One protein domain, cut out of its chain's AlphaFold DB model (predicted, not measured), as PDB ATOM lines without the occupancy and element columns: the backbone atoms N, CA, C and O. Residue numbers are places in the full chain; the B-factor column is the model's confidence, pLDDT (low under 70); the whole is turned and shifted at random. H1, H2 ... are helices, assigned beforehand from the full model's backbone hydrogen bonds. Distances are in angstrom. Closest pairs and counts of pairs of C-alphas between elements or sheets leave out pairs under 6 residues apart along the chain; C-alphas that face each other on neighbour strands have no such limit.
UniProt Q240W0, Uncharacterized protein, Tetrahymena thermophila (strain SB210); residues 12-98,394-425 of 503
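AT A GLANCE: This is residues 12 to 98 and 394 to 425 of the 503 residues of an uncharacterized protein of Tetrahymena thermophila (strain SB210) (UniProt Q240W0). The long helix H5 stands with H1, H2 and the short H3 in an up-and-down four-helix bundle, each running against the one before. Small H4 is set off near H2; residues 93 to 98 and 418 to 425 stick out. The 119 printed residues, all helix in class with five named helices, H1 to H5, are compact, radius of gyration of the C-alphas 15.4 A, spanning 45 by 38 by 20 A.

IN THESE COORDINATES: H5, residues 394 to 425, is 47.1 A long, ending at C-alpha 425 (119.959, 121.056, 156.604). H1, residues 12 to 36, 36.4 A, begins at C-alpha 12 (105.567, 130.082, 159.237). H2 is residues 43 to 62, H3 70 to 80, H4 85 to 93.

HOW THE PARTS SIT: H5 touches H3 with residues 395 to 410 alone, closest C-alphas Lys 402 and Leu 77, 6.4 A, and H1, closest Ile 400 and Val 32, 6.5 A. H1 and H2 form a hairpin, tilt 27 degrees, closest C-alphas Leu 20 and Ile 53, 6.2 A. H2 and H5 are apart. In H1 and H2 every O i to N i+4 pair is within hydrogen-bond range; H3 has 5 of 7, H4 4 of 5, H5 26 of 28.

THE WHOLE: Residues 99 to 393 are cut out; C-alphas 98 and 394 are 39.1 A apart. Residues 87 to 98 have pLDDT under 70.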
ATOM      1  N   GLN A  12     106.937 130.011 159.747       92.75
ATOM      2  CA  GLN A  12     105.567 130.082 159.237       92.75
ATOM      3  C   GLN A  12     105.394 131.254 158.263       92.75
ATOM      4  O   GLN A  12     104.799 131.070 157.208       92.75
ATOM      5  N   GLN A  13     105.959 132.430 158.566       92.44
ATOM      6  CA  GLN A  13     105.941 133.574 157.645       92.44
ATOM      7  C   GLN A  13     106.651 133.250 156.332       92.44
ATOM      8  O   GLN A  13     106.115 133.542 155.268       92.44
ATOM      9  N   GLN A  14     107.808 132.586 156.407       90.88
ATOM     10  CA  GLN A  14     108.531 132.140 155.219       90.88
ATOM     11  C   GLN A  14     107.685 131.180 154.368       90.88
ATOM     12  O   GLN A  14     107.566 131.379 153.165       90.88
ATOM     13  N   GLN A  15     107.044 130.177 154.975       93.50
ATOM     14  CA  GLN A  15     106.178 129.246 154.240       93.50
ATOM     15  C   GLN A  15     104.971 129.947 153.602       93.50
ATOM     16  O   GLN A  15     104.604 129.638 152.473       93.50
ATOM     17  N   LEU A  16     104.354 130.904 154.303       95.06
ATOM     18  CA  LEU A  16     103.265 131.707 153.742       95.06
ATOM     19  C   LEU A  16     103.741 132.547 152.552       95.06
ATOM     20  O   LEU A  16     103.037 132.629 151.548       95.06
ATOM     21  N   TYR A  17     104.935 133.126 152.648       94.12
ATOM     22  CA  TYR A  17     105.551 133.893 151.573       94.12
ATOM     23  C   TYR A  17     105.852 133.016 150.347       94.12
ATOM     24  O   TYR A  17     105.440 133.355 149.241       94.12
ATOM     25  N   GLU A  18     106.464 131.844 150.542       92.31
ATOM     26  CA  GLU A  18     106.714 130.863 149.475       92.31
ATOM     27  C   GLU A  18     105.408 130.432 148.785       92.31
ATOM     28  O   GLU A  18     105.327 130.423 147.557       92.31
ATOM     29  N   ASN A  19     104.347 130.168 149.556       96.12
ATOM     30  CA  ASN A  19     103.033 129.820 149.009       96.12
ATOM     31  C   ASN A  19     102.422 130.957 148.174       96.12
ATOM     32  O   ASN A  19     101.799 130.700 147.144       96.12
ATOM     33  N   LEU A  20     102.575 132.215 148.601       95.62
ATOM     34  CA  LEU A  20     102.101 133.377 147.841       95.62
ATOM     35  C   LEU A  20     102.876 133.550 146.532       95.62
ATOM     36  O   LEU A  20     102.268 133.870 145.512       95.62
ATOM     37  N   ILE A  21     104.184 133.285 146.537       94.00
ATOM     38  CA  ILE A  21     105.002 133.273 145.319       94.00
ATOM     39  C   ILE A  21     104.504 132.205 144.344       94.00
ATOM     40  O   ILE A  21     104.321 132.484 143.160       94.00
ATOM     41  N   GLU A  22     104.255 130.986 144.821       95.25
ATOM     42  CA  GLU A  22     103.756 129.903 143.968       95.25
ATOM     43  C   GLU A  22     102.374 130.234 143.378       95.25
ATOM     44  O   GLU A  22     102.128 129.990 142.192       95.25
ATOM     45  N   GLN A  23     101.493 130.866 144.161       96.38
ATOM     46  CA  GLN A  23     100.208 131.368 143.670       96.38
ATOM     47  C   GLN A  23     100.378 132.467 142.619       96.38
ATOM     48  O   GLN A  23      99.699 132.422 141.592       96.38
ATOM     49  N   LEU A  24     101.295 133.416 142.839       95.62
ATOM     50  CA  LEU A  24     101.606 134.476 141.882       95.62
ATOM     51  C   LEU A  24     102.046 133.882 140.541       95.62
ATOM     52  O   LEU A  24     101.468 134.209 139.506       95.62
ATOM     53  N   ILE A  25     103.014 132.958 140.566       94.69
ATOM     54  CA  ILE A  25     103.493 132.264 139.364       94.69
ATOM     55  C   ILE A  25     102.327 131.557 138.669       94.69
ATOM     56  O   ILE A  25     102.130 131.743 137.473       94.69
ATOM     57  N   SER A  26     101.515 130.796 139.410       96.31
ATOM     58  CA  SER A  26     100.377 130.065 138.844       96.31
ATOM     59  C   SER A  26      99.381 130.986 138.131       96.31
ATOM     60  O   SER A  26      98.914 130.670 137.034       96.31
ATOM     61  N   VAL A  27      99.059 132.132 138.735       96.19
ATOM     62  CA  VAL A  27      98.120 133.118 138.183       96.19
ATOM     63  C   VAL A  27      98.682 133.768 136.918       96.19
ATOM     64  O   VAL A  27      97.972 133.845 135.913       96.19
ATOM     65  N   LEU A  28      99.958 134.162 136.926       94.94
ATOM     66  CA  LEU A  28     100.620 134.747 135.758       94.94
ATOM     67  C   LEU A  28     100.755 133.738 134.612       94.94
ATOM     68  O   LEU A  28     100.414 134.056 133.477       94.94
ATOM     69  N   SER A  29     101.165 132.499 134.897       95.00
ATOM     70  CA  SER A  29     101.262 131.442 133.885       95.00
ATOM     71  C   SER A  29      99.907 131.138 133.245       95.00
ATOM     72  O   SER A  29      99.822 131.029 132.025       95.00
ATOM     73  N   LYS A  30      98.828 131.061 134.038       95.75
ATOM     74  CA  LYS A  30      97.469 130.873 133.506       95.75
ATOM     75  C   LYS A  30      97.042 132.019 132.595       95.75
ATOM     76  O   LYS A  30      96.392 131.763 131.586       95.75
ATOM     77  N   ARG A  31      97.389 133.265 132.938       93.81
ATOM     78  CA  ARG A  31      97.101 134.423 132.080       93.81
ATOM     79  C   ARG A  31      97.846 134.317 130.754       93.81
ATOM     80  O   ARG A  31      97.216 134.451 129.715       93.81
ATOM     81  N   VAL A  32      99.144 134.021 130.792       94.00
ATOM     82  CA  VAL A  32      99.969 133.874 129.585       94.00
ATOM     83  C   VAL A  32      99.428 132.778 128.667       94.00
ATOM     84  O   VAL A  32      99.246 133.030 127.484       94.00
ATOM     85  N   ILE A  33      99.104 131.598 129.209       95.88
ATOM     86  CA  ILE A  33      98.533 130.488 128.425       95.88
ATOM     87  C   ILE A  33      97.235 130.921 127.737       95.88
ATOM     88  O   ILE A  33      97.096 130.736 126.536       95.88
ATOM     89  N   LYS A  34      96.320 131.578 128.463       94.75
ATOM     90  CA  LYS A  34      95.064 132.064 127.872       94.75
ATOM     91  C   LYS A  34      95.276 133.056 126.733       94.75
ATOM     92  O   LYS A  34      94.550 132.973 125.750       94.75
ATOM     93  N   ILE A  35      96.252 133.961 126.856       93.25
ATOM     94  CA  ILE A  35      96.571 134.905 125.778       93.25
ATOM     95  C   ILE A  35      97.077 134.145 124.543       93.25
ATOM     96  O   ILE A  35      96.605 134.402 123.440       93.25
ATOM     97  N   TYR A  36      97.990 133.182 124.717       94.75
ATOM     98  CA  TYR A  36      98.502 132.377 123.600       94.75
ATOM     99  C   TYR A  36      97.428 131.508 122.938       94.75
ATOM    100  O   TYR A  36      97.447 131.346 121.721       94.75
ATOM    101  N   ASP A  37      96.474 130.998 123.715       96.69
ATOM    102  CA  ASP A  37      95.356 130.198 123.208       96.69
ATOM    103  C   ASP A  37      94.248 131.053 122.558       96.69
ATOM    104  O   ASP A  37      93.235 130.510 122.116       96.69
ATOM    105  N   GLY A  38      94.383 132.388 122.540       93.88
ATOM    106  CA  GLY A  38      93.336 133.304 122.070       93.88
ATOM    107  C   GLY A  38      92.058 133.252 122.917       93.88
ATOM    108  O   GLY A  38      90.978 133.613 122.451       93.88
ATOM    109  N   GLN A  39      92.150 132.766 124.158       96.31
ATOM    110  CA  GLN A  39      91.008 132.631 125.056       96.31
ATOM    111  C   GLN A  39      90.776 133.914 125.844       96.31
ATOM    112  O   GLN A  39      91.689 134.469 126.460       96.31
ATOM    113  N   SER A  40      89.511 134.320 125.946       91.69
ATOM    114  CA  SER A  40      89.142 135.423 126.823       91.69
ATOM    115  C   SER A  40      89.436 135.078 128.289       91.69
ATOM    116  O   SER A  40      89.150 133.995 128.823       91.69
ATOM    117  N   CYS A  41      90.063 136.024 128.976       93.94
ATOM    118  CA  CYS A  41      90.331 135.942 130.398       93.94
ATOM    119  C   CYS A  41      89.476 136.992 131.105       93.94
ATOM    120  O   CYS A  41      89.383 138.134 130.667       93.94
ATOM    121  N   ASN A  42      88.825 136.598 132.203       95.19
ATOM    122  CA  ASN A  42      88.082 137.547 133.019       95.19
ATOM    123  C   ASN A  42      89.078 138.465 133.742       95.19
ATOM    124  O   ASN A  42      89.644 138.098 134.776       95.19
ATOM    125  N   GLU A  43      89.280 139.645 133.161       91.50
ATOM    126  CA  GLU A  43      90.266 140.623 133.604       91.50
ATOM    127  C   GLU A  43      90.014 141.081 135.040       91.50
ATOM    128  O   GLU A  43      90.943 141.155 135.837       91.50
ATOM    129  N   GLN A  44      88.752 141.296 135.419       92.25
ATOM    130  CA  GLN A  44      88.390 141.723 136.772       92.25
ATOM    131  C   GLN A  44      88.775 140.676 137.823       92.25
ATOM    132  O   GLN A  44      89.343 141.012 138.866       92.25
ATOM    133  N   ILE A  45      88.518 139.393 137.543       94.19
ATOM    134  CA  ILE A  45      88.900 138.305 138.450       94.19
ATOM    135  C   ILE A  45      90.423 138.210 138.541       94.19
ATOM    136  O   ILE A  45      90.950 138.161 139.653       94.19
ATOM    137  N   PHE A  46      91.129 138.231 137.406       94.94
ATOM    138  CA  PHE A  46      92.594 138.188 137.364       94.94
ATOM    139  C   PHE A  46      93.215 139.322 138.190       94.94
ATOM    140  O   PHE A  46      93.980 139.056 139.120       94.94
ATOM    141  N   LYS A  47      92.789 140.559 137.924       93.62
ATOM    142  CA  LYS A  47      93.163 141.769 138.658       93.62
ATOM    143  C   LYS A  47      92.929 141.623 140.161       93.62
ATOM    144  O   LYS A  47      93.842 141.849 140.950       93.62
ATOM    145  N   SER A  48      91.744 141.162 140.565       93.75
ATOM    146  CA  SER A  48      91.399 140.991 141.983       93.75
ATOM    147  C   SER A  48      92.270 139.952 142.703       93.75
ATOM    148  O   SER A  48      92.608 140.131 143.874       93.75
ATOM    149  N   VAL A  49      92.640 138.863 142.022       95.31
ATOM    150  CA  VAL A  49      93.473 137.795 142.586       95.31
ATOM    151  C   VAL A  49      94.924 138.251 142.686       95.31
ATOM    152  O   VAL A  49      95.523 138.114 143.751       95.31
ATOM    153  N   LEU A  50      95.467 138.830 141.611       95.06
ATOM    154  CA  LEU A  50      96.835 139.342 141.570       95.06
ATOM    155  C   LEU A  50      97.065 140.370 142.682       95.06
ATOM    156  O   LEU A  50      98.006 140.266 143.461       95.06
ATOM    157  N   LEU A  51      96.138 141.309 142.810       93.25
ATOM    158  CA  LEU A  51      96.165 142.359 143.813       93.25
ATOM    159  C   LEU A  51      96.109 141.818 145.250       93.25
ATOM    160  O   LEU A  51      96.882 142.257 146.096       93.25
ATOM    161  N   LYS A  52      95.262 140.816 145.533       94.56
ATOM    162  CA  LYS A  52      95.237 140.143 146.847       94.56
ATOM    163  C   LYS A  52      96.575 139.486 147.183       94.56
ATOM    164  O   LYS A  52      97.029 139.579 148.322       94.56
ATOM    165  N   ILE A  53      97.195 138.825 146.206       95.50
ATOM    166  CA  ILE A  53      98.511 138.201 146.383       95.50
ATOM    167  C   ILE A  53      99.559 139.280 146.676       95.50
ATOM    168  O   ILE A  53     100.315 139.140 147.633       95.50
ATOM    169  N   MET A  54      99.549 140.378 145.920       94.25
ATOM    170  CA  MET A  54     100.492 141.488 146.071       94.25
ATOM    171  C   MET A  54     100.397 142.185 147.426       94.25
ATOM    172  O   MET A  54     101.424 142.419 148.056       94.25
ATOM    173  N   VAL A  55      99.186 142.461 147.917       93.06
ATOM    174  CA  VAL A  55      99.006 143.062 149.247       93.06
ATOM    175  C   VAL A  55      99.550 142.138 150.340       93.06
ATOM    176  O   VAL A  55     100.278 142.585 151.222       93.06
ATOM    177  N   ASN A  56      99.263 140.836 150.261       93.94
ATOM    178  CA  ASN A  56      99.772 139.874 151.240       93.94
ATOM    179  C   ASN A  56     101.298 139.711 151.169       93.94
ATOM    180  O   ASN A  56     101.942 139.594 152.210       93.94
ATOM    181  N   LEU A  57     101.878 139.718 149.963       93.50
ATOM    182  CA  LEU A  57     103.329 139.707 149.779       93.50
ATOM    183  C   LEU A  57     103.960 140.942 150.419       93.50
ATOM    184  O   LEU A  57     104.887 140.788 151.205       93.50
ATOM    185  N   ASN A  58     103.419 142.136 150.162       92.19
ATOM    186  CA  ASN A  58     103.947 143.371 150.732       92.19
ATOM    187  C   ASN A  58     103.878 143.376 152.270       92.19
ATOM    188  O   ASN A  58     104.870 143.673 152.923       92.19
ATOM    189  N   ILE A  59     102.760 142.940 152.867       92.56
ATOM    190  CA  ILE A  59     102.625 142.828 154.335       92.56
ATOM    191  C   ILE A  59     103.687 141.893 154.937       92.56
ATOM    192  O   ILE A  59     104.176 142.127 156.045       92.56
ATOM    193  N   LEU A  60     104.026 140.799 154.248       92.50
ATOM    194  CA  LEU A  60     105.066 139.879 154.710       92.50
ATOM    195  C   LEU A  60     106.474 140.445 154.496       92.50
ATOM    196  O   LEU A  60     107.329 140.241 155.355       92.50
ATOM    197  N   GLU A  61     106.714 141.152 153.392       91.56
ATOM    198  CA  GLU A  61     108.006 141.779 153.094       91.56
ATOM    199  C   GLU A  61     108.310 142.973 154.002       91.56
ATOM    200  O   GLU A  61     109.443 143.103 154.442       91.56
ATOM    201  N   GLU A  62     107.319 143.783 154.379       89.81
ATOM    202  CA  GLU A  62     107.490 144.868 155.361       89.81
ATOM    203  C   GLU A  62     107.918 144.348 156.740       89.81
ATOM    204  O   GLU A  62     108.609 145.027 157.495       89.81
ATOM    205  N   ARG A  63     107.523 143.115 157.076       87.81
ATOM    206  CA  ARG A  63     107.922 142.431 158.317       87.81
ATOM    207  C   ARG A  63     109.255 141.698 158.187       87.81
ATOM    208  O   ARG A  63     109.729 141.121 159.169       87.81
ATOM    209  N   LYS A  64     109.831 141.669 156.987       86.44
ATOM    210  CA  LYS A  64     111.129 141.066 156.712       86.44
ATOM    211  C   LYS A  64     112.208 142.070 157.115       86.44
ATOM    212  O   LYS A  64     112.142 143.242 156.777       86.44
ATOM    213  N   TYR A  65     113.269 141.600 157.760       79.12
ATOM    214  CA  TYR A  65     114.458 142.417 158.043       79.12
ATOM    215  C   TYR A  65     115.267 142.774 156.777       79.12
ATOM    216  O   TYR A  65     116.324 143.391 156.868       79.12
ATOM    217  N   ALA A  66     114.809 142.350 155.597       76.69
ATOM    218  CA  ALA A  66     115.435 142.608 154.311       76.69
ATOM    219  C   ALA A  66     114.483 143.420 153.432       76.69
ATOM    220  O   ALA A  66     113.275 143.202 153.479       76.69
ATOM    221  N   ALA A  67     115.042 144.301 152.599       74.44
ATOM    222  CA  ALA A  67     114.260 145.145 151.702       74.44
ATOM    223  C   ALA A  67     113.289 144.321 150.822       74.44
ATOM    224  O   ALA A  67     113.660 143.222 150.377       74.44
ATOM    225  N   PRO A  68     112.077 144.840 150.551       71.00
ATOM    226  CA  PRO A  68     111.102 144.201 149.673       71.00
ATOM    227  C   PRO A  68     111.672 144.099 148.257       71.00
ATOM    228  O   PRO A  68     111.902 145.103 147.594       71.00
ATOM    229  N   LYS A  69     111.956 142.878 147.792       81.00
ATOM    230  CA  LYS A  69     112.538 142.658 146.456       81.00
ATOM    231  C   LYS A  69     111.489 142.265 145.430       81.00
ATOM    232  O   LYS A  69     111.582 142.687 144.283       81.00
ATOM    233  N   LEU A  70     110.519 141.439 145.819       85.81
ATOM    234  CA  LEU A  70     109.595 140.846 144.863       85.81
ATOM    235  C   LEU A  70     108.412 141.765 144.580       85.81
ATOM    236  O   LEU A  70     108.057 141.952 143.419       85.81
ATOM    237  N   SER A  71     107.823 142.364 145.620       85.81
ATOM    238  CA  SER A  71     106.696 143.285 145.439       85.81
ATOM    239  C   SER A  71     107.069 144.464 144.534       85.81
ATOM    240  O   SER A  71     106.308 144.807 143.631       85.81
ATOM    241  N   GLN A  72     108.282 144.999 144.692       87.25
ATOM    242  CA  GLN A  72     108.801 146.093 143.877       87.25
ATOM    243  C   GLN A  72     109.008 145.687 142.408       87.25
ATOM    244  O   GLN A  72     108.649 146.438 141.508       87.25
ATOM    245  N   GLN A  73     109.502 144.472 142.140       88.56
ATOM    246  CA  GLN A  73     109.653 143.959 140.767       88.56
ATOM    247  C   GLN A  73     108.310 143.763 140.052       88.56
ATOM    248  O   GLN A  73     108.223 143.895 138.833       88.56
ATOM    249  N   VAL A  74     107.255 143.439 140.799       89.06
ATOM    250  CA  VAL A  74     105.917 143.205 140.239       89.06
ATOM    251  C   VAL A  74     105.103 144.505 140.148       89.06
ATOM    252  O   VAL A  74     104.115 144.562 139.417       89.06
ATOM    253  N   GLN A  75     105.532 145.582 140.807       88.50
ATOM    254  CA  GLN A  75     104.876 146.894 140.761       88.50
ATOM    255  C   GLN A  75     104.789 147.455 139.332       88.50
ATOM    256  O   GLN A  75     103.770 148.011 138.928       88.50
ATOM    257  N   ASP A  76     105.807 147.192 138.522       88.25
ATOM    258  CA  ASP A  76     105.840 147.521 137.100       88.25
ATOM    259  C   ASP A  76     104.742 146.833 136.283       88.25
ATOM    260  O   ASP A  76     104.228 147.403 135.316       88.25
ATOM    261  N   LEU A  77     104.407 145.590 136.636       89.31
ATOM    262  CA  LEU A  77     103.313 144.843 136.018       89.31
ATOM    263  C   LEU A  77     101.962 145.377 136.505       89.31
ATOM    264  O   LEU A  77     101.039 145.521 135.708       89.31
ATOM    265  N   MET A  78     101.864 145.729 137.789       90.12
ATOM    266  CA  MET A  78     100.677 146.369 138.363       90.12
ATOM    267  C   MET A  78     100.347 147.692 137.662       90.12
ATOM    268  O   MET A  78      99.181 147.937 137.358       90.12
ATOM    269  N   GLY A  79     101.364 148.499 137.344       88.94
ATOM    270  CA  GLY A  79     101.203 149.754 136.608       88.94
ATOM    271  C   GLY A  79     100.631 149.555 135.203       88.94
ATOM    272  O   GLY A  79      99.694 150.251 134.825       88.94
ATOM    273  N   ILE A  80     101.113 148.552 134.456       88.12
ATOM    274  CA  ILE A  80     100.553 148.218 133.129       88.12
ATOM    275  C   ILE A  80      99.096 147.775 133.239       88.12
ATOM    276  O   ILE A  80      98.260 148.157 132.425       88.12
ATOM    277  N   LEU A  81      98.776 146.989 134.265       87.38
ATOM    278  CA  LEU A  81      97.416 146.515 134.503       87.38
ATOM    279  C   LEU A  81      96.488 147.610 135.054       87.38
ATOM    280  O   LEU A  81      95.312 147.323 135.300       87.38
ATOM    281  N   GLN A  82      96.994 148.836 135.243       89.69
ATOM    282  CA  GLN A  82      96.276 149.964 135.840       89.69
ATOM    283  C   GLN A  82      95.657 149.570 137.187       89.69
ATOM    284  O   GLN A  82      94.490 149.830 137.475       89.69
ATOM    285  N   LEU A  83      96.425 148.826 137.984       82.81
ATOM    286  CA  LEU A  83      96.020 148.416 139.315       82.81
ATOM    287  C   LEU A  83      96.535 149.424 140.332       82.81
ATOM    288  O   LEU A  83      97.689 149.360 140.757       82.81
ATOM    289  N   ASP A  84      95.645 150.315 140.761       77.81
ATOM    290  CA  ASP A  84      95.938 151.288 141.806       77.81
ATOM    291  C   ASP A  84      96.052 150.601 143.163       77.81
ATOM    292  O   ASP A  84      95.075 150.404 143.887       77.81
ATOM    293  N   TYR A  85      97.281 150.261 143.538       71.06
ATOM    294  CA  TYR A  85      97.610 149.668 144.832       71.06
ATOM    295  C   TYR A  85      97.082 150.503 146.020       71.06
ATOM    296  O   TYR A  85      96.550 149.961 146.994       71.06
ATOM    297  N   LEU A  86      97.145 151.835 145.898       71.38
ATOM    298  CA  LEU A  86      96.684 152.803 146.904       71.38
ATOM    299  C   LEU A  86      95.171 152.723 147.164       71.38
ATOM    300  O   LEU A  86      94.710 152.914 148.294       71.38
ATOM    301  N   SER A  87      94.390 152.381 146.137       69.88
ATOM    302  CA  SER A  87      92.932 152.280 146.247       69.88
ATOM    303  C   SER A  87      92.475 151.111 147.131       69.88
ATOM    304  O   SER A  87      91.371 151.150 147.666       69.88
ATOM    305  N   LEU A  88      93.323 150.097 147.363       65.44
ATOM    306  CA  LEU A  88      92.994 148.970 148.245       65.44
ATOM    307  C   LEU A  88      93.640 149.017 149.618       65.44
ATOM    308  O   LEU A  88      93.048 148.493 150.565       65.44
ATOM    309  N   GLN A  89      94.812 149.636 149.764       66.44
ATOM    310  CA  GLN A  89      95.367 149.875 151.099       66.44
ATOM    311  C   GLN A  89      94.374 150.687 151.946       66.44
ATOM    312  O   GLN A  89      94.107 150.345 153.098       66.44
ATOM    313  N   SER A  90      93.728 151.678 151.324       67.88
ATOM    314  CA  SER A  90      92.650 152.457 151.937       67.88
ATOM    315  C   SER A  90      91.402 151.618 152.262       67.88
ATOM    316  O   SER A  90      90.811 151.798 153.324       67.88
ATOM    317  N   GLN A  91      91.031 150.631 151.434       64.44
ATOM    318  CA  GLN A  91      89.911 149.723 151.737       64.44
ATOM    319  C   GLN A  91      90.177 148.795 152.933       64.44
ATOM    320  O   GLN A  91      89.239 148.452 153.654       64.44
ATOM    321  N   GLN A  92      91.430 148.392 153.167       63.88
ATOM    322  CA  GLN A  92      91.783 147.561 154.324       63.88
ATOM    323  C   GLN A  92      91.875 148.369 155.622       63.88
ATOM    324  O   GLN A  92      91.485 147.866 156.676       63.88
ATOM    325  N   GLN A  93      92.342 149.618 155.554       58.88
ATOM    326  CA  GLN A  93      92.452 150.488 156.728       58.88
ATOM    327  C   GLN A  93      91.103 151.091 157.154       58.88
ATOM    328  O   GLN A  93      90.866 151.259 158.347       58.88
ATOM    329  N   ASN A  94      90.173 151.318 156.218       55.09
ATOM    330  CA  ASN A  94      88.874 151.936 156.518       55.09
ATOM    331  C   ASN A  94      87.794 150.975 157.053       55.09
ATOM    332  O   ASN A  94      86.648 151.379 157.223       55.09
ATOM    333  N   GLY A  95      88.108 149.707 157.346       46.50
ATOM    334  CA  GLY A  95      87.242 148.839 158.164       46.50
ATOM    335  C   GLY A  95      85.849 148.487 157.607       46.50
ATOM    336  O   GLY A  95      85.084 147.810 158.298       46.50
ATOM    337  N   VAL A  96      85.501 148.880 156.375       41.75
ATOM    338  CA  VAL A  96      84.170 148.605 155.784       41.75
ATOM    339  C   VAL A  96      84.019 147.140 155.363       41.75
ATOM    340  O   VAL A  96      82.912 146.605 155.335       41.75
ATOM    341  N   ILE A  97      85.126 146.428 155.154       43.09
ATOM    342  CA  ILE A  97      85.117 144.970 155.049       43.09
ATOM    343  C   ILE A  97      85.677 144.414 156.354       43.09
ATOM    344  O   ILE A  97      86.810 143.943 156.413       43.09
ATOM    345  N   LYS A  98      84.864 144.413 157.421       35.28
ATOM    346  CA  LYS A  98      85.034 143.367 158.436       35.28
ATOM    347  C   LYS A  98      84.947 142.058 157.652       35.28
ATOM    348  O   LYS A  98      83.883 141.808 157.073       35.28
ATOM    349  N   MET A 394      98.242 145.187 121.764       77.31
ATOM    350  CA  MET A 394      99.458 145.868 122.226       77.31
ATOM    351  C   MET A 394      99.641 145.747 123.742       77.31
ATOM    352  O   MET A 394     100.738 145.428 124.206       77.31
ATOM    353  N   ILE A 395      98.561 145.922 124.511       79.12
ATOM    354  CA  ILE A 395      98.590 145.779 125.972       79.12
ATOM    355  C   ILE A 395      98.956 144.342 126.364       79.12
ATOM    356  O   ILE A 395      99.830 144.135 127.208       79.12
ATOM    357  N   ASP A 396      98.353 143.340 125.720       82.19
ATOM    358  CA  ASP A 396      98.663 141.937 126.001       82.19
ATOM    359  C   ASP A 396     100.121 141.578 125.656       82.19
ATOM    360  O   ASP A 396     100.759 140.827 126.401       82.19
ATOM    361  N   GLN A 397     100.702 142.155 124.596       85.00
ATOM    362  CA  GLN A 397     102.122 141.965 124.274       85.00
ATOM    363  C   GLN A 397     103.052 142.535 125.349       85.00
ATOM    364  O   GLN A 397     104.045 141.893 125.704       85.00
ATOM    365  N   ASP A 398     102.751 143.713 125.889       85.25
ATOM    366  CA  ASP A 398     103.573 144.325 126.935       85.25
ATOM    367  C   ASP A 398     103.416 143.612 128.284       85.25
ATOM    368  O   ASP A 398     104.407 143.408 128.995       85.25
ATOM    369  N   ILE A 399     102.209 143.123 128.593       82.88
ATOM    370  CA  ILE A 399     101.964 142.222 129.727       82.88
ATOM    371  C   ILE A 399     102.804 140.951 129.575       82.88
ATOM    372  O   ILE A 399     103.518 140.578 130.509       82.88
ATOM    373  N   ILE A 400     102.774 140.302 128.407       85.44
ATOM    374  CA  ILE A 400     103.563 139.092 128.144       85.44
ATOM    375  C   ILE A 400     105.056 139.374 128.320       85.44
ATOM    376  O   ILE A 400     105.720 138.641 129.053       85.44
ATOM    377  N   LYS A 401     105.590 140.446 127.718       87.56
ATOM    378  CA  LYS A 401     107.009 140.818 127.860       87.56
ATOM    379  C   LYS A 401     107.395 141.013 129.326       87.56
ATOM    380  O   LYS A 401     108.415 140.478 129.759       87.56
ATOM    381  N   LYS A 402     106.581 141.722 130.118       85.94
ATOM    382  CA  LYS A 402     106.864 141.911 131.550       85.94
ATOM    383  C   LYS A 402     106.774 140.606 132.336       85.94
ATOM    384  O   LYS A 402     107.663 140.341 133.141       85.94
ATOM    385  N   ILE A 403     105.776 139.758 132.086       84.25
ATOM    386  CA  ILE A 403     105.667 138.454 132.759       84.25
ATOM    387  C   ILE A 403     106.872 137.567 132.424       84.25
ATOM    388  O   ILE A 403     107.453 136.965 133.328       84.25
ATOM    389  N   ILE A 404     107.286 137.523 131.154       84.62
ATOM    390  CA  ILE A 404     108.466 136.774 130.704       84.62
ATOM    391  C   ILE A 404     109.739 137.294 131.378       84.62
ATOM    392  O   ILE A 404     110.593 136.493 131.742       84.62
ATOM    393  N   ASN A 405     109.861 138.603 131.603       85.50
ATOM    394  CA  ASN A 405     111.021 139.182 132.286       85.50
ATOM    395  C   ASN A 405     111.022 138.914 133.800       85.50
ATOM    396  O   ASN A 405     112.081 138.682 134.389       85.50
ATOM    397  N   ILE A 406     109.846 138.911 134.434       81.19
ATOM    398  CA  ILE A 406     109.693 138.711 135.880       81.19
ATOM    399  C   ILE A 406     109.850 137.229 136.253       81.19
ATOM    400  O   ILE A 406     110.545 136.904 137.216       81.19
ATOM    401  N   ALA A 407     109.263 136.301 135.491       77.75
ATOM    402  CA  ALA A 407     109.221 134.879 135.852       77.75
ATOM    403  C   ALA A 407     110.607 134.238 136.136       77.75
ATOM    404  O   ALA A 407     110.739 133.531 137.145       77.75
ATOM    405  N   PRO A 408     111.675 134.500 135.352       79.31
ATOM    406  CA  PRO A 408     113.024 134.025 135.651       79.31
ATOM    407  C   PRO A 408     113.581 134.597 136.955       79.31
ATOM    408  O   PRO A 408     114.300 133.893 137.662       79.31
ATOM    409  N   GLN A 409     113.262 135.852 137.289       80.88
ATOM    410  CA  GLN A 409     113.716 136.495 138.525       80.88
ATOM    411  C   GLN A 409     113.054 135.847 139.742       80.88
ATOM    412  O   GLN A 409     113.757 135.443 140.669       80.88
ATOM    413  N   ILE A 410     111.734 135.624 139.684       76.06
ATOM    414  CA  ILE A 410     110.997 134.900 140.727       76.06
ATOM    415  C   ILE A 410     111.576 133.487 140.907       76.06
ATOM    416  O   ILE A 410     111.843 133.048 142.028       76.06
ATOM    417  N   SER A 411     111.834 132.775 139.804       76.44
ATOM    418  CA  SER A 411     112.404 131.424 139.849       76.44
ATOM    419  C   SER A 411     113.814 131.401 140.449       76.44
ATOM    420  O   SER A 411     114.119 130.535 141.270       76.44
ATOM    421  N   LYS A 412     114.678 132.356 140.075       80.56
ATOM    422  CA  LYS A 412     116.038 132.484 140.624       80.56
ATOM    423  C   LYS A 412     116.009 132.762 142.126       80.56
ATOM    424  O   LYS A 412     116.708 132.070 142.860       80.56
ATOM    425  N   LEU A 413     115.173 133.702 142.575       74.12
ATOM    426  CA  LEU A 413     115.007 134.024 143.996       74.12
ATOM    427  C   LEU A 413     114.521 132.803 144.787       74.12
ATOM    428  O   LEU A 413     115.147 132.424 145.774       74.12
ATOM    429  N   SER A 414     113.498 132.107 144.285       75.75
ATOM    430  CA  SER A 414     112.984 130.883 144.912       75.75
ATOM    431  C   SER A 414     114.040 129.765 144.986       75.75
ATOM    432  O   SER A 414     114.200 129.107 146.015       75.75
ATOM    433  N   LYS A 415     114.817 129.548 143.914       79.88
ATOM    434  CA  LYS A 415     115.904 128.551 143.898       79.88
ATOM    435  C   LYS A 415     117.032 128.917 144.860       79.88
ATOM    436  O   LYS A 415     117.563 128.026 145.524       79.88
ATOM    437  N   GLN A 416     117.394 130.197 144.936       78.75
ATOM    438  CA  GLN A 416     118.417 130.691 145.853       78.75
ATOM    439  C   GLN A 416     118.000 130.451 147.307       78.75
ATOM    440  O   GLN A 416     118.777 129.872 148.066       78.75
ATOM    441  N   GLU A 417     116.758 130.781 147.668       71.69
ATOM    442  CA  GLU A 417     116.212 130.523 149.007       71.69
ATOM    443  C   GLU A 417     116.212 129.019 149.341       71.69
ATOM    444  O   GLU A 417     116.725 128.612 150.386       71.69
ATOM    445  N   ARG A 418     115.772 128.152 148.414       75.00
ATOM    446  CA  ARG A 418     115.807 126.685 148.603       75.00
ATOM    447  C   ARG A 418     117.227 126.119 148.724       75.00
ATOM    448  O   ARG A 418     117.442 125.140 149.445       75.00
ATOM    449  N   SER A 419     118.192 126.677 147.993       81.31
ATOM    450  CA  SER A 419     119.599 126.257 148.048       81.31
ATOM    451  C   SER A 419     120.210 126.558 149.416       81.31
ATOM    452  O   SER A 419     120.802 125.672 150.042       81.31
ATOM    453  N   ILE A 420     119.972 127.772 149.916       74.31
ATOM    454  CA  ILE A 420     120.368 128.214 151.255       74.31
ATOM    455  C   ILE A 420     119.785 127.257 152.312       74.31
ATOM    456  O   ILE A 420     120.515 126.711 153.144       74.31
ATOM    457  N   ASP A 421     118.498 126.925 152.207       71.69
ATOM    458  CA  ASP A 421     117.827 125.965 153.090       71.69
ATOM    459  C   ASP A 421     118.455 124.557 153.068       71.69
ATOM    460  O   ASP A 421     118.631 123.917 154.114       71.69
ATOM    461  N   LYS A 422     118.831 124.049 151.884       81.75
ATOM    462  CA  LYS A 422     119.509 122.745 151.746       81.75
ATOM    463  C   LYS A 422     120.877 122.744 152.426       81.75
ATOM    464  O   LYS A 422     121.195 121.775 153.125       81.75
ATOM    465  N   GLN A 423     121.676 123.797 152.246       78.94
ATOM    466  CA  GLN A 423     122.983 123.925 152.902       78.94
ATOM    467  C   GLN A 423     122.835 123.914 154.429       78.94
ATOM    468  O   GLN A 423     123.560 123.193 155.120       78.94
ATOM    469  N   PHE A 424     121.813 124.582 154.964       71.00
ATOM    470  CA  PHE A 424     121.542 124.568 156.400       71.00
ATOM    471  C   PHE A 424     121.104 123.206 156.939       71.00
ATOM    472  O   PHE A 424     121.532 122.815 158.029       71.00
ATOM    473  N   ARG A 425     120.296 122.435 156.197       76.62
ATOM    474  CA  ARG A 425     119.959 121.056 156.604       76.62
ATOM    475  C   ARG A 425     121.209 120.180 156.713       76.62
ATOM    476  O   ARG A 425     121.285 119.367 157.633       76.62
TER     477      ARG A 425